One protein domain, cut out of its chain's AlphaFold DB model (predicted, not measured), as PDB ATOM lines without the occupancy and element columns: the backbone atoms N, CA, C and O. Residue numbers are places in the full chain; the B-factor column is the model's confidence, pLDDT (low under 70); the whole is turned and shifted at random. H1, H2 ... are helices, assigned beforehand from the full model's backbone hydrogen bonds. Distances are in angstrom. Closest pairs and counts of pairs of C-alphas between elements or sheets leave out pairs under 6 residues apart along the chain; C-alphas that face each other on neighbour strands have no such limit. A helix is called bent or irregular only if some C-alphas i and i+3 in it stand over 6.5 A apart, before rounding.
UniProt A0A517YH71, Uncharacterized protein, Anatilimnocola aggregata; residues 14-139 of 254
ATOM      1  N   GLU A  14     -27.954 -35.693  29.826       47.50
ATOM      2  CA  GLU A  14     -29.382 -36.013  29.990       47.50
ATOM      3  C   GLU A  14     -29.647 -36.906  31.219       47.50
ATOM      4  O   GLU A  14     -28.797 -37.675  31.660       47.50
ATOM      5  N   ASP A  15     -30.852 -36.789  31.783       53.25
ATOM      6  CA  ASP A  15     -31.334 -37.610  32.903       53.25
ATOM      7  C   ASP A  15     -31.493 -39.078  32.432       53.25
ATOM      8  O   ASP A  15     -31.988 -39.285  31.320       53.25
ATOM      9  N   PRO A  16     -31.133 -40.122  33.210       47.38
ATOM     10  CA  PRO A  16     -31.090 -41.511  32.730       47.38
ATOM     11  C   PRO A  16     -32.410 -42.046  32.154       47.38
ATOM     12  O   PRO A  16     -32.390 -42.952  31.325       47.38
ATOM     13  N   GLY A  17     -33.553 -41.477  32.555       45.19
ATOM     14  CA  GLY A  17     -34.864 -41.809  31.988       45.19
ATOM     15  C   GLY A  17     -35.074 -41.311  30.550       45.19
ATOM     16  O   GLY A  17     -35.771 -41.961  29.785       45.19
ATOM     17  N   HIS A  18     -34.427 -40.210  30.158       49.41
ATOM     18  CA  HIS A  18     -34.521 -39.602  28.823       49.41
ATOM     19  C   HIS A  18     -33.616 -40.276  27.784       49.41
ATOM     20  O   HIS A  18     -33.829 -40.149  26.577       49.41
ATOM     21  N   ILE A  19     -32.599 -40.998  28.256       49.56
ATOM     22  CA  ILE A  19     -31.645 -41.715  27.415       49.56
ATOM     23  C   ILE A  19     -32.373 -42.797  26.612       49.56
ATOM     24  O   ILE A  19     -32.142 -42.906  25.413       49.56
ATOM     25  N   LEU A  20     -33.302 -43.528  27.234       44.03
ATOM     26  CA  LEU A  20     -34.075 -44.584  26.572       44.03
ATOM     27  C   LEU A  20     -34.975 -44.032  25.449       44.03
ATOM     28  O   LEU A  20     -34.911 -44.543  24.336       44.03
ATOM     29  N   ASP A  21     -35.666 -42.909  25.671       49.19
ATOM     30  CA  ASP A  21     -36.502 -42.250  24.646       49.19
ATOM     31  C   ASP A  21     -35.678 -41.732  23.440       49.19
ATOM     32  O   ASP A  21     -36.135 -41.703  22.295       49.19
ATOM     33  N   LEU A  22     -34.430 -41.311  23.683       51.03
ATOM     34  CA  LEU A  22     -33.471 -40.892  22.651       51.03
ATOM     35  C   LEU A  22     -32.795 -42.083  21.943       51.03
ATOM     36  O   LEU A  22     -32.327 -41.931  20.809       51.03
ATOM     37  N   PHE A  23     -32.756 -43.255  22.580       48.16
ATOM     38  CA  PHE A  23     -32.334 -44.520  21.973       48.16
ATOM     39  C   PHE A  23     -33.430 -45.120  21.081       48.16
ATOM     40  O   PHE A  23     -33.098 -45.591  19.993       48.16
ATOM     41  N   ASP A  24     -34.709 -44.999  21.441       44.91
ATOM     42  CA  ASP A  24     -35.845 -45.393  20.581       44.91
ATOM     43  C   ASP A  24     -35.879 -44.569  19.281       44.91
ATOM     44  O   ASP A  24     -36.162 -45.057  18.188       44.91
ATOM     45  N   LEU A  25     -35.429 -43.318  19.365       48.22
ATOM     46  CA  LEU A  25     -35.142 -42.425  18.239       48.22
ATOM     47  C   LEU A  25     -34.087 -42.978  17.258       48.22
ATOM     48  O   LEU A  25     -34.059 -42.575  16.093       48.22
ATOM     49  N   LEU A  26     -33.186 -43.851  17.715       45.06
ATOM     50  CA  LEU A  26     -32.143 -44.506  16.915       45.06
ATOM     51  C   LEU A  26     -32.543 -45.913  16.452       45.06
ATOM     52  O   LEU A  26     -31.937 -46.427  15.503       45.06
ATOM     53  N   GLU A  27     -33.529 -46.532  17.101       42.47
ATOM     54  CA  GLU A  27     -34.100 -47.817  16.714       42.47
ATOM     55  C   GLU A  27     -35.054 -47.626  15.532       42.47
ATOM     56  O   GLU A  27     -36.270 -47.492  15.645       42.47
ATOM     57  N   VAL A  28     -34.481 -47.624  14.329       42.66
ATOM     58  CA  VAL A  28     -35.259 -47.705  13.091       42.66
ATOM     59  C   VAL A  28     -35.816 -49.127  12.963       42.66
ATOM     60  O   VAL A  28     -35.277 -49.969  12.242       42.66
ATOM     61  N   SER A  29     -36.911 -49.398  13.674       36.12
ATOM     62  CA  SER A  29     -37.909 -50.360  13.210       36.12
ATOM     63  C   SER A  29     -38.550 -49.798  11.927       36.12
ATOM     64  O   SER A  29     -38.457 -48.605  11.648       36.12
ATOM     65  N   GLY A  30     -39.122 -50.644  11.068       46.59
ATOM     66  CA  GLY A  30     -39.435 -50.329   9.661       46.59
ATOM     67  C   GLY A  30     -40.396 -49.159   9.359       46.59
ATOM     68  O   GLY A  30     -40.757 -48.984   8.196       46.59
ATOM     69  N   GLN A  31     -40.819 -48.363  10.345       57.31
ATOM     70  CA  GLN A  31     -41.646 -47.164  10.183       57.31
ATOM     71  C   GLN A  31     -41.151 -46.026  11.085       57.31
ATOM     72  O   GLN A  31     -40.873 -46.224  12.261       57.31
ATOM     73  N   PHE A  32     -41.075 -44.809  10.540       68.62
ATOM     74  CA  PHE A  32     -40.673 -43.623  11.297       68.62
ATOM     75  C   PHE A  32     -41.754 -43.238  12.325       68.62
ATOM     76  O   PHE A  32     -42.886 -42.933  11.919       68.62
ATOM     77  N   PRO A  33     -41.450 -43.211  13.638       73.44
ATOM     78  CA  PRO A  33     -42.467 -43.086  14.676       73.44
ATOM     79  C   PRO A  33     -42.896 -41.625  14.890       73.44
ATOM     80  O   PRO A  33     -42.476 -40.919  15.806       73.44
ATOM     81  N   LYS A  34     -43.779 -41.134  14.013       80.19
ATOM     82  CA  LYS A  34     -44.212 -39.718  13.974       80.19
ATOM     83  C   LYS A  34     -44.812 -39.234  15.300       80.19
ATOM     84  O   LYS A  34     -44.616 -38.078  15.674       80.19
ATOM     85  N   GLY A  35     -45.552 -40.101  15.993       75.94
ATOM     86  CA  GLY A  35     -46.193 -39.786  17.273       75.94
ATOM     87  C   GLY A  35     -45.192 -39.585  18.414       75.94
ATOM     88  O   GLY A  35     -45.300 -38.610  19.161       75.94
ATOM     89  N   GLU A  36     -44.192 -40.458  18.507       75.88
ATOM     90  CA  GLU A  36     -43.121 -40.386  19.510       75.88
ATOM     91  C   GLU A  36     -42.267 -39.137  19.295       75.88
ATOM     92  O   GLU A  36     -42.066 -38.351  20.216       75.88
ATOM     93  N   MET A  37     -41.892 -38.856  18.047       78.62
ATOM     94  CA  MET A  37     -41.104 -37.669  17.702       78.62
ATOM     95  C   MET A  37     -41.847 -36.362  18.025       78.62
ATOM     96  O   MET A  37     -41.253 -35.414  18.537       78.62
ATOM     97  N   ASN A  38     -43.160 -36.302  17.774       85.12
ATOM     98  CA  ASN A  38     -43.997 -35.172  18.194       85.12
ATOM     99  C   ASN A  38     -44.037 -35.029  19.724       85.12
ATOM    100  O   ASN A  38     -44.005 -33.912  20.243       85.12
ATOM    101  N   SER A  39     -44.092 -36.147  20.449       81.38
ATOM    102  CA  SER A  39     -44.077 -36.156  21.915       81.38
ATOM    103  C   SER A  39     -42.748 -35.667  22.471       81.38
ATOM    104  O   SER A  39     -42.741 -34.873  23.410       81.38
ATOM    105  N   LEU A  40     -41.640 -36.016  21.826       82.19
ATOM    106  CA  LEU A  40     -40.324 -35.532  22.212       82.19
ATOM    107  C   LEU A  40     -40.173 -34.016  22.020       82.19
ATOM    108  O   LEU A  40     -39.654 -33.340  22.908       82.19
ATOM    109  N   PHE A  41     -40.666 -33.448  20.912       85.75
ATOM    110  CA  PHE A  41     -40.697 -31.985  20.747       85.75
ATOM    111  C   PHE A  41     -41.469 -31.306  21.879       85.75
ATOM    112  O   PHE A  41     -40.996 -30.303  22.416       85.75
ATOM    113  N   ARG A  42     -42.630 -31.855  22.264       87.00
ATOM    114  CA  ARG A  42     -43.423 -31.337  23.387       87.00
ATOM    115  C   ARG A  42     -42.653 -31.398  24.703       87.00
ATOM    116  O   ARG A  42     -42.604 -30.394  25.406       87.00
ATOM    117  N   GLN A  43     -42.046 -32.539  25.023       84.88
ATOM    118  CA  GLN A  43     -41.284 -32.726  26.261       84.88
ATOM    119  C   GLN A  43     -40.103 -31.753  26.346       84.88
ATOM    120  O   GLN A  43     -39.959 -31.032  27.334       84.88
ATOM    121  N   GLN A  44     -39.298 -31.669  25.283       82.25
ATOM    122  CA  GLN A  44     -38.149 -30.763  25.223       82.25
ATOM    123  C   GLN A  44     -38.586 -29.297  25.307       82.25
ATOM    124  O   GLN A  44     -37.956 -28.491  25.994       82.25
ATOM    125  N   PHE A  45     -39.709 -28.948  24.676       87.69
ATOM    126  CA  PHE A  45     -40.258 -27.604  24.776       87.69
ATOM    127  C   PHE A  45     -40.747 -27.283  26.196       87.69
ATOM    128  O   PHE A  45     -40.363 -26.252  26.745       87.69
ATOM    129  N   ALA A  46     -41.514 -28.176  26.824       87.38
ATOM    130  CA  ALA A  46     -41.988 -28.009  28.197       87.38
ATOM    131  C   ALA A  46     -40.825 -27.840  29.187       87.38
ATOM    132  O   ALA A  46     -40.841 -26.934  30.022       87.38
ATOM    133  N   ARG A  47     -39.771 -28.650  29.040       85.50
ATOM    134  CA  ARG A  47     -38.540 -28.543  29.837       85.50
ATOM    135  C   ARG A  47     -37.830 -27.214  29.615       85.50
ATOM    136  O   ARG A  47     -37.319 -26.612  30.554       85.50
ATOM    137  N   ARG A  48     -37.792 -26.718  28.380       85.06
ATOM    138  CA  ARG A  48     -37.167 -25.423  28.112       85.06
ATOM    139  C   ARG A  48     -37.987 -24.266  28.685       85.06
ATOM    140  O   ARG A  48     -37.409 -23.323  29.216       85.06
ATOM    141  N   VAL A  49     -39.311 -24.346  28.616       86.50
ATOM    142  CA  VAL A  49     -40.224 -23.359  29.211       86.50
ATOM    143  C   VAL A  49     -40.053 -23.308  30.726       86.50
ATOM    144  O   VAL A  49     -39.983 -22.210  31.273       86.50
ATOM    145  N   SER A  50     -39.902 -24.454  31.401       86.38
ATOM    146  CA  SER A  50     -39.666 -24.478  32.852       86.38
ATOM    147  C   SER A  50     -38.318 -23.870  33.256       86.38
ATOM    148  O   SER A  50     -38.228 -23.261  34.316       86.38
ATOM    149  N   GLN A  51     -37.291 -23.971  32.406       85.31
ATOM    150  CA  GLN A  51     -35.991 -23.321  32.627       85.31
ATOM    151  C   GLN A  51     -36.029 -21.803  32.421       85.31
ATOM    152  O   GLN A  51     -35.321 -21.076  33.110       85.31
ATOM    153  N   VAL A  52     -36.797 -21.331  31.437       87.75
ATOM    154  CA  VAL A  52     -36.896 -19.901  31.108       87.75
ATOM    155  C   VAL A  52     -37.838 -19.174  32.071       87.75
ATOM    156  O   VAL A  52     -37.531 -18.070  32.508       87.75
ATOM    157  N   GLY A  53     -38.966 -19.794  32.422       84.69
ATOM    158  CA  GLY A  53     -39.858 -19.326  33.483       84.69
ATOM    159  C   GLY A  53     -40.697 -18.079  33.171       84.69
ATOM    160  O   GLY A  53     -41.262 -17.514  34.100       84.69
ATOM    161  N   THR A  54     -40.803 -17.640  31.911       89.69
ATOM    162  CA  THR A  54     -41.611 -16.463  31.534       89.69
ATOM    163  C   THR A  54     -43.069 -16.816  31.223       89.69
ATOM    164  O   THR A  54     -43.366 -17.911  30.735       89.69
ATOM    165  N   GLU A  55     -43.991 -15.880  31.467       89.19
ATOM    166  CA  GLU A  55     -45.417 -16.051  31.144       89.19
ATOM    167  C   GLU A  55     -45.629 -16.237  29.635       89.19
ATOM    168  O   GLU A  55     -46.411 -17.088  29.209       89.19
ATOM    169  N   GLU A  56     -44.867 -15.526  28.804       89.75
ATOM    170  CA  GLU A  56     -44.905 -15.656  27.346       89.75
ATOM    171  C   GLU A  56     -44.461 -17.048  26.882       89.75
ATOM    172  O   GLU A  56     -45.038 -17.610  25.947       89.75
ATOM    173  N   ALA A  57     -43.457 -17.640  27.540       88.25
ATOM    174  CA  ALA A  57     -43.016 -19.001  27.245       88.25
ATOM    175  C   ALA A  57     -44.101 -20.026  27.608       88.25
ATOM    176  O   ALA A  57     -44.345 -20.961  26.841       88.25
ATOM    177  N   GLN A  58     -44.793 -19.832  28.736       90.06
ATOM    178  CA  GLN A  58     -45.917 -20.681  29.144       90.06
ATOM    179  C   GLN A  58     -47.104 -20.571  28.181       90.06
ATOM    180  O   GLN A  58     -47.684 -21.587  27.796       90.06
ATOM    181  N   GLN A  59     -47.435 -19.364  27.721       91.69
ATOM    182  CA  GLN A  59     -48.484 -19.170  26.717       91.69
ATOM    183  C   GLN A  59     -48.141 -19.864  25.396       91.69
ATOM    184  O   GLN A  59     -49.000 -20.519  24.802       91.69
ATOM    185  N   GLN A  60     -46.885 -19.785  24.949       91.00
ATOM    186  CA  GLN A  60     -46.436 -20.516  23.762       91.00
ATOM    187  C   GLN A  60     -46.508 -22.038  23.955       91.00
ATOM    188  O   GLN A  60     -46.853 -22.741  23.005       91.00
ATOM    189  N   LEU A  61     -46.230 -22.553  25.160       90.50
ATOM    190  CA  LEU A  61     -46.380 -23.978  25.481       90.50
ATOM    191  C   LEU A  61     -47.819 -24.456  25.292       90.50
ATOM    192  O   LEU A  61     -48.040 -25.485  24.659       90.50
ATOM    193  N   ILE A  62     -48.785 -23.680  25.783       91.00
ATOM    194  CA  ILE A  62     -50.214 -23.979  25.635       91.00
ATOM    195  C   ILE A  62     -50.614 -23.948  24.156       91.00
ATOM    196  O   ILE A  62     -51.241 -24.881  23.662       91.00
ATOM    197  N   GLN A  63     -50.211 -22.905  23.424       90.94
ATOM    198  CA  GLN A  63     -50.565 -22.742  22.010       90.94
ATOM    199  C   GLN A  63     -49.999 -23.846  21.110       90.94
ATOM    200  O   GLN A  63     -50.610 -24.194  20.101       90.94
ATOM    201  N   LEU A  64     -48.818 -24.370  21.440       91.00
ATOM    202  CA  LEU A  64     -48.118 -25.362  20.623       91.00
ATOM    203  C   LEU A  64     -48.246 -26.788  21.165       91.00
ATOM    204  O   LEU A  64     -47.603 -27.687  20.624       91.00
ATOM    205  N   HIS A  65     -49.075 -27.013  22.187       87.75
ATOM    206  CA  HIS A  65     -49.283 -28.333  22.780       87.75
ATOM    207  C   HIS A  65     -49.691 -29.368  21.719       87.75
ATOM    208  O   HIS A  65     -49.049 -30.405  21.570       87.75
ATOM    209  N   ASP A  66     -50.682 -29.040  20.891       88.62
ATOM    210  CA  ASP A  66     -51.195 -29.945  19.853       88.62
ATOM    211  C   ASP A  66     -50.533 -29.729  18.485       88.62
ATOM    212  O   ASP A  66     -51.024 -30.197  17.454       88.62
ATOM    213  N   PHE A  67     -49.411 -29.004  18.439       92.25
ATOM    214  CA  PHE A  67     -48.738 -28.744  17.177       92.25
ATOM    215  C   PHE A  67     -48.108 -30.026  16.614       92.25
ATOM    216  O   PHE A  67     -47.306 -30.698  17.261       92.25
ATOM    217  N   ASP A  68     -48.451 -30.341  15.365       91.62
ATOM    218  CA  ASP A  68     -47.893 -31.471  14.624       91.62
ATOM    219  C   ASP A  68     -46.576 -31.074  13.932       91.62
ATOM    220  O   ASP A  68     -46.536 -30.704  12.749       91.62
ATOM    221  N   TRP A  69     -45.486 -31.137  14.700       91.12
ATOM    222  CA  TRP A  69     -44.116 -30.844  14.273       91.12
ATOM    223  C   TRP A  69     -43.701 -31.708  13.086       91.12
ATOM    224  O   TRP A  69     -43.193 -31.199  12.083       91.12
ATOM    225  N   ILE A  70     -43.963 -33.011  13.167       90.88
ATOM    226  CA  ILE A  70     -43.562 -33.964  12.132       90.88
ATOM    227  C   ILE A  70     -44.400 -33.814  10.870       90.88
ATOM    228  O   ILE A  70     -43.846 -33.807   9.768       90.88
ATOM    229  N   GLY A  71     -45.712 -33.612  10.988       88.00
ATOM    230  CA  GLY A  71     -46.541 -33.306   9.827       88.00
ATOM    231  C   GLY A  71     -46.144 -31.992   9.163       88.00
ATOM    232  O   GLY A  71     -46.170 -31.898   7.933       88.00
ATOM    233  N   TYR A  72     -45.703 -30.986   9.928       93.31
ATOM    234  CA  TYR A  72     -45.132 -29.765   9.352       93.31
ATOM    235  C   TYR A  72     -43.839 -30.039   8.568       93.31
ATOM    236  O   TYR A  72     -43.709 -29.550   7.439       93.31
ATOM    237  N   LEU A  73     -42.908 -30.828   9.119       89.25
ATOM    238  CA  LEU A  73     -41.680 -31.228   8.419       89.25
ATOM    239  C   LEU A  73     -42.000 -31.988   7.129       89.25
ATOM    240  O   LEU A  73     -41.504 -31.621   6.065       89.25
ATOM    241  N   ALA A  74     -42.888 -32.982   7.199       87.38
ATOM    242  CA  ALA A  74     -43.286 -33.787   6.050       87.38
ATOM    243  C   ALA A  74     -43.926 -32.934   4.944       87.38
ATOM    244  O   ALA A  74     -43.564 -33.063   3.775       87.38
ATOM    245  N   ARG A  75     -44.838 -32.014   5.296       90.94
ATOM    246  CA  ARG A  75     -45.419 -31.058   4.335       90.94
ATOM    247  C   ARG A  75     -44.343 -30.175   3.704       90.94
ATOM    248  O   ARG A  75     -44.324 -30.032   2.487       90.94
ATOM    249  N   SER A  76     -43.427 -29.644   4.511       89.94
ATOM    250  CA  SER A  76     -42.349 -28.767   4.035       89.94
ATOM    251  C   SER A  76     -41.384 -29.488   3.085       89.94
ATOM    252  O   SER A  76     -40.979 -28.922   2.071       89.94
ATOM    253  N   LEU A  77     -41.051 -30.748   3.374       86.44
ATOM    254  CA  LEU A  77     -40.226 -31.599   2.513       86.44
ATOM    255  C   LEU A  77     -40.924 -31.911   1.182       86.44
ATOM    256  O   LEU A  77     -40.293 -31.796   0.131       86.44
ATOM    257  N   ARG A  78     -42.230 -32.213   1.194       88.44
ATOM    258  CA  ARG A  78     -43.011 -32.374  -0.050       88.44
ATOM    259  C   ARG A  78     -43.004 -31.107  -0.889       88.44
ATOM    260  O   ARG A  78     -42.718 -31.167  -2.079       88.44
ATOM    261  N   SER A  79     -43.251 -29.953  -0.268       86.81
ATOM    262  CA  SER A  79     -43.208 -28.657  -0.956       86.81
ATOM    263  C   SER A  79     -41.830 -28.342  -1.550       86.81
ATOM    264  O   SER A  79     -41.746 -27.631  -2.545       86.81
ATOM    265  N   ALA A  80     -40.756 -28.890  -0.980       83.38
ATOM    266  CA  ALA A  80     -39.396 -28.773  -1.504       83.38
ATOM    267  C   ALA A  80     -39.041 -29.820  -2.586       83.38
ATOM    268  O   ALA A  80     -37.910 -29.832  -3.073       83.38
ATOM    269  N   GLY A  81     -39.981 -30.689  -2.977       84.38
ATOM    270  CA  GLY A  81     -39.814 -31.659  -4.063       84.38
ATOM    271  C   GLY A  81     -39.146 -32.979  -3.663       84.38
ATOM    272  O   GLY A  81     -38.628 -33.690  -4.528       84.38
ATOM    273  N   PHE A  82     -39.116 -33.320  -2.371       82.81
ATOM    274  CA  PHE A  82     -38.674 -34.643  -1.919       82.81
ATOM    275  C   PHE A  82     -39.751 -35.699  -2.208       82.81
ATOM    276  O   PHE A  82     -40.945 -35.420  -2.110       82.81
ATOM    277  N   LYS A  83     -39.325 -36.913  -2.584       81.81
ATOM    278  CA  LYS A  83     -40.228 -38.047  -2.841       81.81
ATOM    279  C   LYS A  83     -40.715 -38.631  -1.520       81.81
ATOM    280  O   LYS A  83     -39.963 -38.593  -0.553       81.81
ATOM    281  N   ASP A  84     -41.898 -39.247  -1.494       76.94
ATOM    282  CA  ASP A  84     -42.461 -39.803  -0.253       76.94
ATOM    283  C   ASP A  84     -41.535 -40.820   0.438       76.94
ATOM    284  O   ASP A  84     -41.400 -40.778   1.657       76.94
ATOM    285  N   ALA A  85     -40.807 -41.639  -0.330       75.06
ATOM    286  CA  ALA A  85     -39.807 -42.574   0.201       75.06
ATOM    287  C   ALA A  85     -38.624 -41.888   0.920       75.06
ATOM    288  O   ALA A  85     -37.992 -42.491   1.782       75.06
ATOM    289  N   ASP A  86     -38.334 -40.627   0.585       77.44
ATOM    290  CA  ASP A  86     -37.253 -39.841   1.186       77.44
ATOM    291  C   ASP A  86     -37.740 -38.997   2.382       77.44
ATOM    292  O   ASP A  86     -36.914 -38.463   3.119       77.44
ATOM    293  N   ILE A  87     -39.057 -38.825   2.579       81.31
ATOM    294  CA  ILE A  87     -39.598 -37.883   3.578       81.31
ATOM    295  C   ILE A  87     -39.252 -38.313   4.991       81.31
ATOM    296  O   ILE A  87     -38.746 -37.502   5.756       81.31
ATOM    297  N   ASP A  88     -39.555 -39.557   5.339       79.19
ATOM    298  CA  ASP A  88     -39.410 -40.051   6.704       79.19
ATOM    299  C   ASP A  88     -37.927 -40.078   7.146       79.19
ATOM    300  O   ASP A  88     -37.623 -39.521   8.204       79.19
ATOM    301  N   PRO A  89     -36.970 -40.559   6.321       75.81
ATOM    302  CA  PRO A  89     -35.540 -40.423   6.611       75.81
ATOM    303  C   PRO A  89     -35.069 -38.967   6.750       75.81
ATOM    304  O   PRO A  89     -34.293 -38.641   7.643       75.81
ATOM    305  N   MET A  90     -35.543 -38.062   5.886       79.75
ATOM    306  CA  MET A  90     -35.142 -36.649   5.943       79.75
ATOM    307  C   MET A  90     -35.759 -35.928   7.141       79.75
ATOM    308  O   MET A  90     -35.123 -35.058   7.735       79.75
ATOM    309  N   ALA A  91     -36.994 -36.268   7.506       82.62
ATOM    310  CA  ALA A  91     -37.643 -35.749   8.697       82.62
ATOM    311  C   ALA A  91     -36.861 -36.174   9.941       82.62
ATOM    312  O   ALA A  91     -36.552 -35.312  10.757       82.62
ATOM    313  N   HIS A  92     -36.466 -37.447  10.040       79.50
ATOM    314  CA  HIS A  92     -35.607 -37.953  11.116       79.50
ATOM    315  C   HIS A  92     -34.297 -37.162  11.244       79.50
ATOM    316  O   HIS A  92     -34.031 -36.595  12.305       79.50
ATOM    317  N   ASP A  93     -33.542 -37.008  10.152       78.69
ATOM    318  CA  ASP A  93     -32.288 -36.238  10.138       78.69
ATOM    319  C   ASP A  93     -32.483 -34.798  10.652       78.69
ATOM    320  O   ASP A  93     -31.667 -34.263  11.414       78.69
ATOM    321  N   ILE A  94     -33.574 -34.149  10.235       84.31
ATOM    322  CA  ILE A  94     -33.905 -32.785  10.658       84.31
ATOM    323  C   ILE A  94     -34.272 -32.754  12.143       84.31
ATOM    324  O   ILE A  94     -33.812 -31.859  12.851       84.31
ATOM    325  N   VAL A  95     -35.053 -33.717  12.634       83.00
ATOM    326  CA  VAL A  95     -35.436 -33.830  14.051       83.00
ATOM    327  C   VAL A  95     -34.197 -33.968  14.925       83.00
ATOM    328  O   VAL A  95     -34.020 -33.178  15.854       83.00
ATOM    329  N   VAL A  96     -33.291 -34.888  14.578       75.94
ATOM    330  CA  VAL A  96     -32.014 -35.074  15.281       75.94
ATOM    331  C   VAL A  96     -31.226 -33.768  15.294       75.94
ATOM    332  O   VAL A  96     -30.749 -33.326  16.338       75.94
ATOM    333  N   LYS A  97     -31.129 -33.073  14.160       79.44
ATOM    334  CA  LYS A  97     -30.418 -31.791  14.102       79.44
ATOM    335  C   LYS A  97     -31.051 -30.717  14.998       79.44
ATOM    336  O   LYS A  97     -30.336 -29.934  15.622       79.44
ATOM    337  N   LEU A  98     -32.377 -30.638  15.035       82.25
ATOM    338  CA  LEU A  98     -33.096 -29.604  15.780       82.25
ATOM    339  C   LEU A  98     -33.072 -29.840  17.290       82.25
ATOM    340  O   LEU A  98     -32.846 -28.884  18.034       82.25
ATOM    341  N   LEU A  99     -33.300 -31.082  17.718       76.38
ATOM    342  CA  LEU A  99     -33.456 -31.440  19.127       76.38
ATOM    343  C   LEU A  99     -32.133 -31.797  19.799       76.38
ATOM    344  O   LEU A  99     -31.876 -31.340  20.904       76.38
ATOM    345  N   VAL A 100     -31.274 -32.554  19.119       65.56
ATOM    346  CA  VAL A 100     -30.027 -33.061  19.706       65.56
ATOM    347  C   VAL A 100     -28.873 -32.101  19.460       65.56
ATOM    348  O   VAL A 100     -28.154 -31.720  20.373       65.56
ATOM    349  N   GLN A 101     -28.681 -31.674  18.211       63.97
ATOM    350  CA  GLN A 101     -27.509 -30.869  17.833       63.97
ATOM    351  C   GLN A 101     -27.680 -29.373  18.147       63.97
ATOM    352  O   GLN A 101     -26.940 -28.541  17.625       63.97
ATOM    353  N   GLY A 102     -28.668 -29.021  18.979       62.38
ATOM    354  CA  GLY A 102     -28.895 -27.651  19.429       62.38
ATOM    355  C   GLY A 102     -29.441 -26.714  18.346       62.38
ATOM    356  O   GLY A 102     -29.164 -25.520  18.357       62.38
ATOM    357  N   GLY A 103     -30.207 -27.207  17.373       68.31
ATOM    358  CA  GLY A 103     -30.738 -26.336  16.321       68.31
ATOM    359  C   GLY A 103     -31.871 -25.407  16.779       68.31
ATOM    360  O   GLY A 103     -32.004 -24.304  16.249       68.31
ATOM    361  N   LEU A 104     -32.709 -25.847  17.726       80.19
ATOM    362  CA  LEU A 104     -33.985 -25.178  18.013       80.19
ATOM    363  C   LEU A 104     -33.963 -24.274  19.259       80.19
ATOM    364  O   LEU A 104     -34.320 -23.094  19.179       80.19
ATOM    365  N   PHE A 105     -33.536 -24.823  20.398       79.88
ATOM    366  CA  PHE A 105     -33.653 -24.202  21.724       79.88
ATOM    367  C   PHE A 105     -32.452 -23.383  22.236       79.88
ATOM    368  O   PHE A 105     -32.665 -22.581  23.151       79.88
ATOM    369  N   PRO A 106     -31.216 -23.502  21.708       78.75
ATOM    370  CA  PRO A 106     -30.111 -22.674  22.189       78.75
ATOM    371  C   PRO A 106     -30.386 -21.182  22.049       78.75
ATOM    372  O   PRO A 106     -30.919 -20.722  21.036       78.75
ATOM    373  N   ASN A 107     -30.043 -20.421  23.089       80.12
ATOM    374  CA  ASN A 107     -30.312 -18.984  23.192       80.12
ATOM    375  C   ASN A 107     -31.793 -18.620  22.980       80.12
ATOM    376  O   ASN A 107     -32.111 -17.546  22.471       80.12
ATOM    377  N   TRP A 108     -32.719 -19.537  23.272       85.44
ATOM    378  CA  TRP A 108     -34.133 -19.195  23.361       85.44
ATOM    379  C   TRP A 108     -34.438 -18.642  24.749       85.44
ATOM    380  O   TRP A 108     -34.126 -19.283  25.757       85.44
ATOM    381  N   ASP A 109     -35.003 -17.440  24.742       83.56
ATOM    382  CA  ASP A 109     -35.249 -16.538  25.867       83.56
ATOM    383  C   ASP A 109     -36.724 -16.498  26.289       83.56
ATOM    384  O   ASP A 109     -37.095 -15.720  27.160       83.56
ATOM    385  N   GLY A 110     -37.586 -17.301  25.659       84.00
ATOM    386  CA  GLY A 110     -39.024 -17.331  25.946       84.00
ATOM    387  C   GLY A 110     -39.829 -16.233  25.260       84.00
ATOM    388  O   GLY A 110     -41.008 -16.433  24.987       84.00
ATOM    389  N   LEU A 111     -39.198 -15.106  24.928       83.62
ATOM    390  CA  LEU A 111     -39.845 -13.959  24.288       83.62
ATOM    391  C   LEU A 111     -39.971 -14.153  22.776       83.62
ATOM    392  O   LEU A 111     -40.985 -13.809  22.167       83.62
ATOM    393  N   SER A 112     -38.943 -14.727  22.149       85.44
ATOM    394  CA  SER A 112     -38.957 -14.977  20.707       85.44
ATOM    395  C   SER A 112     -39.951 -16.097  20.331       85.44
ATOM    396  O   SER A 112     -39.929 -17.155  20.961       85.44
ATOM    397  N   PRO A 113     -40.797 -15.947  19.287       89.25
ATOM    398  CA  PRO A 113     -41.768 -16.981  18.922       89.25
ATOM    399  C   PRO A 113     -41.095 -18.295  18.493       89.25
ATOM    400  O   PRO A 113     -40.467 -18.368  17.426       89.25
ATOM    401  N   LEU A 114     -41.253 -19.358  19.286       88.19
ATOM    402  CA  LEU A 114     -40.599 -20.648  19.040       88.19
ATOM    403  C   LEU A 114     -41.011 -21.242  17.692       88.19
ATOM    404  O   LEU A 114     -40.174 -21.763  16.956       88.19
ATOM    405  N   ILE A 115     -42.285 -21.107  17.324       89.56
ATOM    406  CA  ILE A 115     -42.781 -21.608  16.042       89.56
ATOM    407  C   ILE A 115     -42.087 -20.932  14.853       89.56
ATOM    408  O   ILE A 115     -41.773 -21.590  13.864       89.56
ATOM    409  N   ALA A 116     -41.791 -19.631  14.939       87.44
ATOM    410  CA  ALA A 116     -41.072 -18.926  13.882       87.44
ATOM    411  C   ALA A 116     -39.630 -19.438  13.775       87.44
ATOM    412  O   ALA A 116     -39.162 -19.739  12.673       87.44
ATOM    413  N   ARG A 117     -38.959 -19.634  14.919       88.56
ATOM    414  CA  ARG A 117     -37.617 -20.237  14.985       88.56
ATOM    415  C   ARG A 117     -37.602 -21.640  14.383       88.56
ATOM    416  O   ARG A 117     -36.754 -21.926  13.543       88.56
ATOM    417  N   PHE A 118     -38.577 -22.477  14.728       90.38
ATOM    418  CA  PHE A 118     -38.735 -23.817  14.164       90.38
ATOM    419  C   PHE A 118     -38.903 -23.794  12.643       90.38
ATOM    420  O   PHE A 118     -38.218 -24.535  11.935       90.38
ATOM    421  N   LYS A 119     -39.767 -22.919  12.116       89.31
ATOM    422  CA  LYS A 119     -39.978 -22.781  10.666       89.31
ATOM    423  C   LYS A 119     -38.702 -22.358   9.941       89.31
ATOM    424  O   LYS A 119     -38.376 -22.929   8.900       89.31
ATOM    425  N   VAL A 120     -37.960 -21.396  10.492       88.06
ATOM    426  CA  VAL A 120     -36.675 -20.939   9.938       88.06
ATOM    427  C   VAL A 120     -35.635 -22.058   9.984       88.06
ATOM    428  O   VAL A 120     -34.993 -22.339   8.973       88.06
ATOM    429  N   ALA A 121     -35.503 -22.741  11.119       85.75
ATOM    430  CA  ALA A 121     -34.549 -23.830  11.284       85.75
ATOM    431  C   ALA A 121     -34.860 -25.008  10.343       85.75
ATOM    432  O   ALA A 121     -33.957 -25.529   9.690       85.75
ATOM    433  N   THR A 122     -36.143 -25.346  10.181       88.69
ATOM    434  CA  THR A 122     -36.635 -26.327   9.203       88.69
ATOM    435  C   THR A 122     -36.266 -25.923   7.780       88.69
ATOM    436  O   THR A 122     -35.649 -26.705   7.059       88.69
ATOM    437  N   LYS A 123     -36.588 -24.688   7.372       85.06
ATOM    438  CA  LYS A 123     -36.255 -24.170   6.037       85.06
ATOM    439  C   LYS A 123     -34.753 -24.268   5.774       85.06
ATOM    440  O   LYS A 123     -34.347 -24.778   4.733       85.06
ATOM    441  N   ASN A 124     -33.933 -23.836   6.728       84.94
ATOM    442  CA  ASN A 124     -32.479 -23.891   6.616       84.94
ATOM    443  C   ASN A 124     -31.971 -25.333   6.529       84.94
ATOM    444  O   ASN A 124     -31.054 -25.616   5.760       84.94
ATOM    445  N   ALA A 125     -32.545 -26.263   7.290       85.12
ATOM    446  CA  ALA A 125     -32.184 -27.672   7.197       85.12
ATOM    447  C   ALA A 125     -32.506 -28.229   5.802       85.12
ATOM    448  O   ALA A 125     -31.613 -28.765   5.148       85.12
ATOM    449  N   ILE A 126     -33.719 -28.002   5.295       84.69
ATOM    450  CA  ILE A 126     -34.139 -28.440   3.956       84.69
ATOM    451  C   ILE A 126     -33.236 -27.848   2.866       84.69
ATOM    452  O   ILE A 126     -32.752 -28.595   2.017       84.69
ATOM    453  N   LEU A 127     -32.948 -26.541   2.906       80.00
ATOM    454  CA  LEU A 127     -32.044 -25.890   1.950       80.00
ATOM    455  C   LEU A 127     -30.660 -26.540   1.950       80.00
ATOM    456  O   LEU A 127     -30.158 -26.903   0.890       80.00
ATOM    457  N   ASN A 128     -30.094 -26.805   3.131       80.12
ATOM    458  CA  ASN A 128     -28.821 -27.517   3.246       80.12
ATOM    459  C   ASN A 128     -28.877 -28.921   2.612       80.12
ATOM    460  O   ASN A 128     -27.900 -29.365   2.007       80.12
ATOM    461  N   HIS A 129     -29.997 -29.644   2.732       79.75
ATOM    462  CA  HIS A 129     -30.173 -30.946   2.075       79.75
ATOM    463  C   HIS A 129     -30.306 -30.813   0.549       79.75
ATOM    464  O   HIS A 129     -29.685 -31.584  -0.189       79.75
ATOM    465  N   VAL A 130     -31.052 -29.820   0.061       76.38
ATOM    466  CA  VAL A 130     -31.206 -29.536  -1.375       76.38
ATOM    467  C   VAL A 130     -29.869 -29.140  -1.998       76.38
ATOM    468  O   VAL A 130     -29.480 -29.713  -3.015       76.38
ATOM    469  N   GLU A 131     -29.123 -28.234  -1.369       72.25
ATOM    470  CA  GLU A 131     -27.788 -27.821  -1.811       72.25
ATOM    471  C   GLU A 131     -26.827 -29.008  -1.854       72.25
ATOM    472  O   GLU A 131     -26.154 -29.221  -2.862       72.25
ATOM    473  N   LYS A 132     -26.816 -29.862  -0.820       73.25
ATOM    474  CA  LYS A 132     -26.029 -31.108  -0.832       73.25
ATOM    475  C   LYS A 132     -26.407 -32.007  -2.011       73.25
ATOM    476  O   LYS A 132     -25.513 -32.562  -2.653       73.25
ATOM    477  N   ARG A 133     -27.700 -32.140  -2.328       70.00
ATOM    478  CA  ARG A 133     -28.189 -32.945  -3.462       70.00
ATOM    479  C   ARG A 133     -27.775 -32.345  -4.806       70.00
ATOM    480  O   ARG A 133     -27.323 -33.079  -5.682       70.00
ATOM    481  N   GLN A 134     -27.878 -31.029  -4.966       63.19
ATOM    482  CA  GLN A 134     -27.460 -30.323  -6.181       63.19
ATOM    483  C   GLN A 134     -25.944 -30.379  -6.384       63.19
ATOM    484  O   GLN A 134     -25.485 -30.658  -7.487       63.19
ATOM    485  N   VAL A 135     -25.158 -30.192  -5.323       61.16
ATOM    486  CA  VAL A 135     -23.693 -30.299  -5.365       61.16
ATOM    487  C   VAL A 135     -23.251 -31.723  -5.704       61.16
ATOM    488  O   VAL A 135     -22.305 -31.887  -6.466       61.16
ATOM    489  N   ARG A 136     -23.938 -32.755  -5.195       59.84
ATOM    490  CA  ARG A 136     -23.686 -34.153  -5.589       59.84
ATOM    491  C   ARG A 136     -24.005 -34.392  -7.066       59.84
ATOM    492  O   ARG A 136     -23.179 -34.959  -7.764       59.84
ATOM    493  N   ARG A 137     -25.142 -33.890  -7.560       58.28
ATOM    494  CA  ARG A 137     -25.534 -34.012  -8.978       58.28
ATOM    495  C   ARG A 137     -24.591 -33.281  -9.935       58.28
ATOM    496  O   ARG A 137     -24.289 -33.809 -10.990       58.28
ATOM    497  N   ARG A 138     -24.097 -32.094  -9.567       57.50
ATOM    498  CA  ARG A 138     -23.160 -31.308 -10.395       57.50
ATOM    499  C   ARG A 138     -21.742 -31.890 -10.453       57.50
ATOM    500  O   ARG A 138     -20.967 -31.480 -11.303       57.50
ATOM    501  N   ARG A 139     -21.380 -32.787  -9.530       53.00
ATOM    502  CA  ARG A 139     -20.027 -33.363  -9.411       53.00
ATOM    503  C   ARG A 139     -19.866 -34.728 -10.076       53.00
ATOM    504  O   ARG A 139     -18.774 -35.279 -10.010       53.00
TER     505      ARG A 139
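This is residues 14 to 139 of the 254 residues of an uncharacterized protein of Anatilimnocola aggregata (UniProt A0A517YH71). H5 lies in the middle of an elongated helical body, with H4 and H6 packed on it at steep tilts; from the H4 side, H2 runs off and folds back through H3 as a helical hairpin at one end. H1 sits off to one side, near H2 but touching no helix, and residues 131 to 139, of which 131 to 138 belong to H6, stick out. The printed part has 126 residues with six named helices, H1 to H6 in that order, and no named strand; the class is all helix. It is compact, with a radius of gyration of the C-alphas of 15.3 A and spans of 49 by 30 by 23 A.

H1, residues 16 to 24, and H2, residues 34 to 52, are near each other, with 9 pairs of C-alphas within 10 A. H2 forms a hairpin with H3, residues 55 to 63: they touch at Val 49 and Ala 57, whose C-alphas, the closest, are 5.5 A apart, at a shallow tilt of 13 degrees, opposite ways. With its residues 34 to 41 alone, H2 touches H4, residues 69 to 79, at a steep tilt of 61 degrees; the closest C-alphas, of Asn 38 and Trp 69, are 5.8 A apart. H4 touches H5, residues 84 to 99, at a steep tilt of 50 degrees, opposite ways, with the C-alphas of Ala 74 and Ile 87 closest at 6.0 A. H5 touches H6, residues 114 to 138, at a steep tilt of 55 degrees, opposite ways; the closest C-alphas, of Ile 94 and Ala 125, are 6.4 A apart. H2 and H6 are apart. The helix packing is mostly crossed, but only just: of 6 pairs that touch and have a tilt, 2 are shallow. Every O i to N i+4 pair is within hydrogen-bond range in H2, H3, H4 and H6, against 3 of 5 in H1 and 10 of 12 in H5.

H1 begins at C-alpha 16, (-31.090, -41.511, 32.730). H2 is 27.2 A long, and H5 is 22.9 A and only just irregular, with C-alphas 85 and 88 7.0 A apart. H6, the longest helix, is 35.8 A long and ends at C-alpha 138, (-23.160, -31.308, -10.395).

The two C-alphas farthest apart, of Glu 55 and Arg 139, are 50.9 A apart. The printed part has no cut. The link from H5 to H6, residues 100 to 113, is long. Residues 14 to 32, 100 to 103 and 134 to 139 have pLDDT under 70, and the mean of the printed part is 77.1.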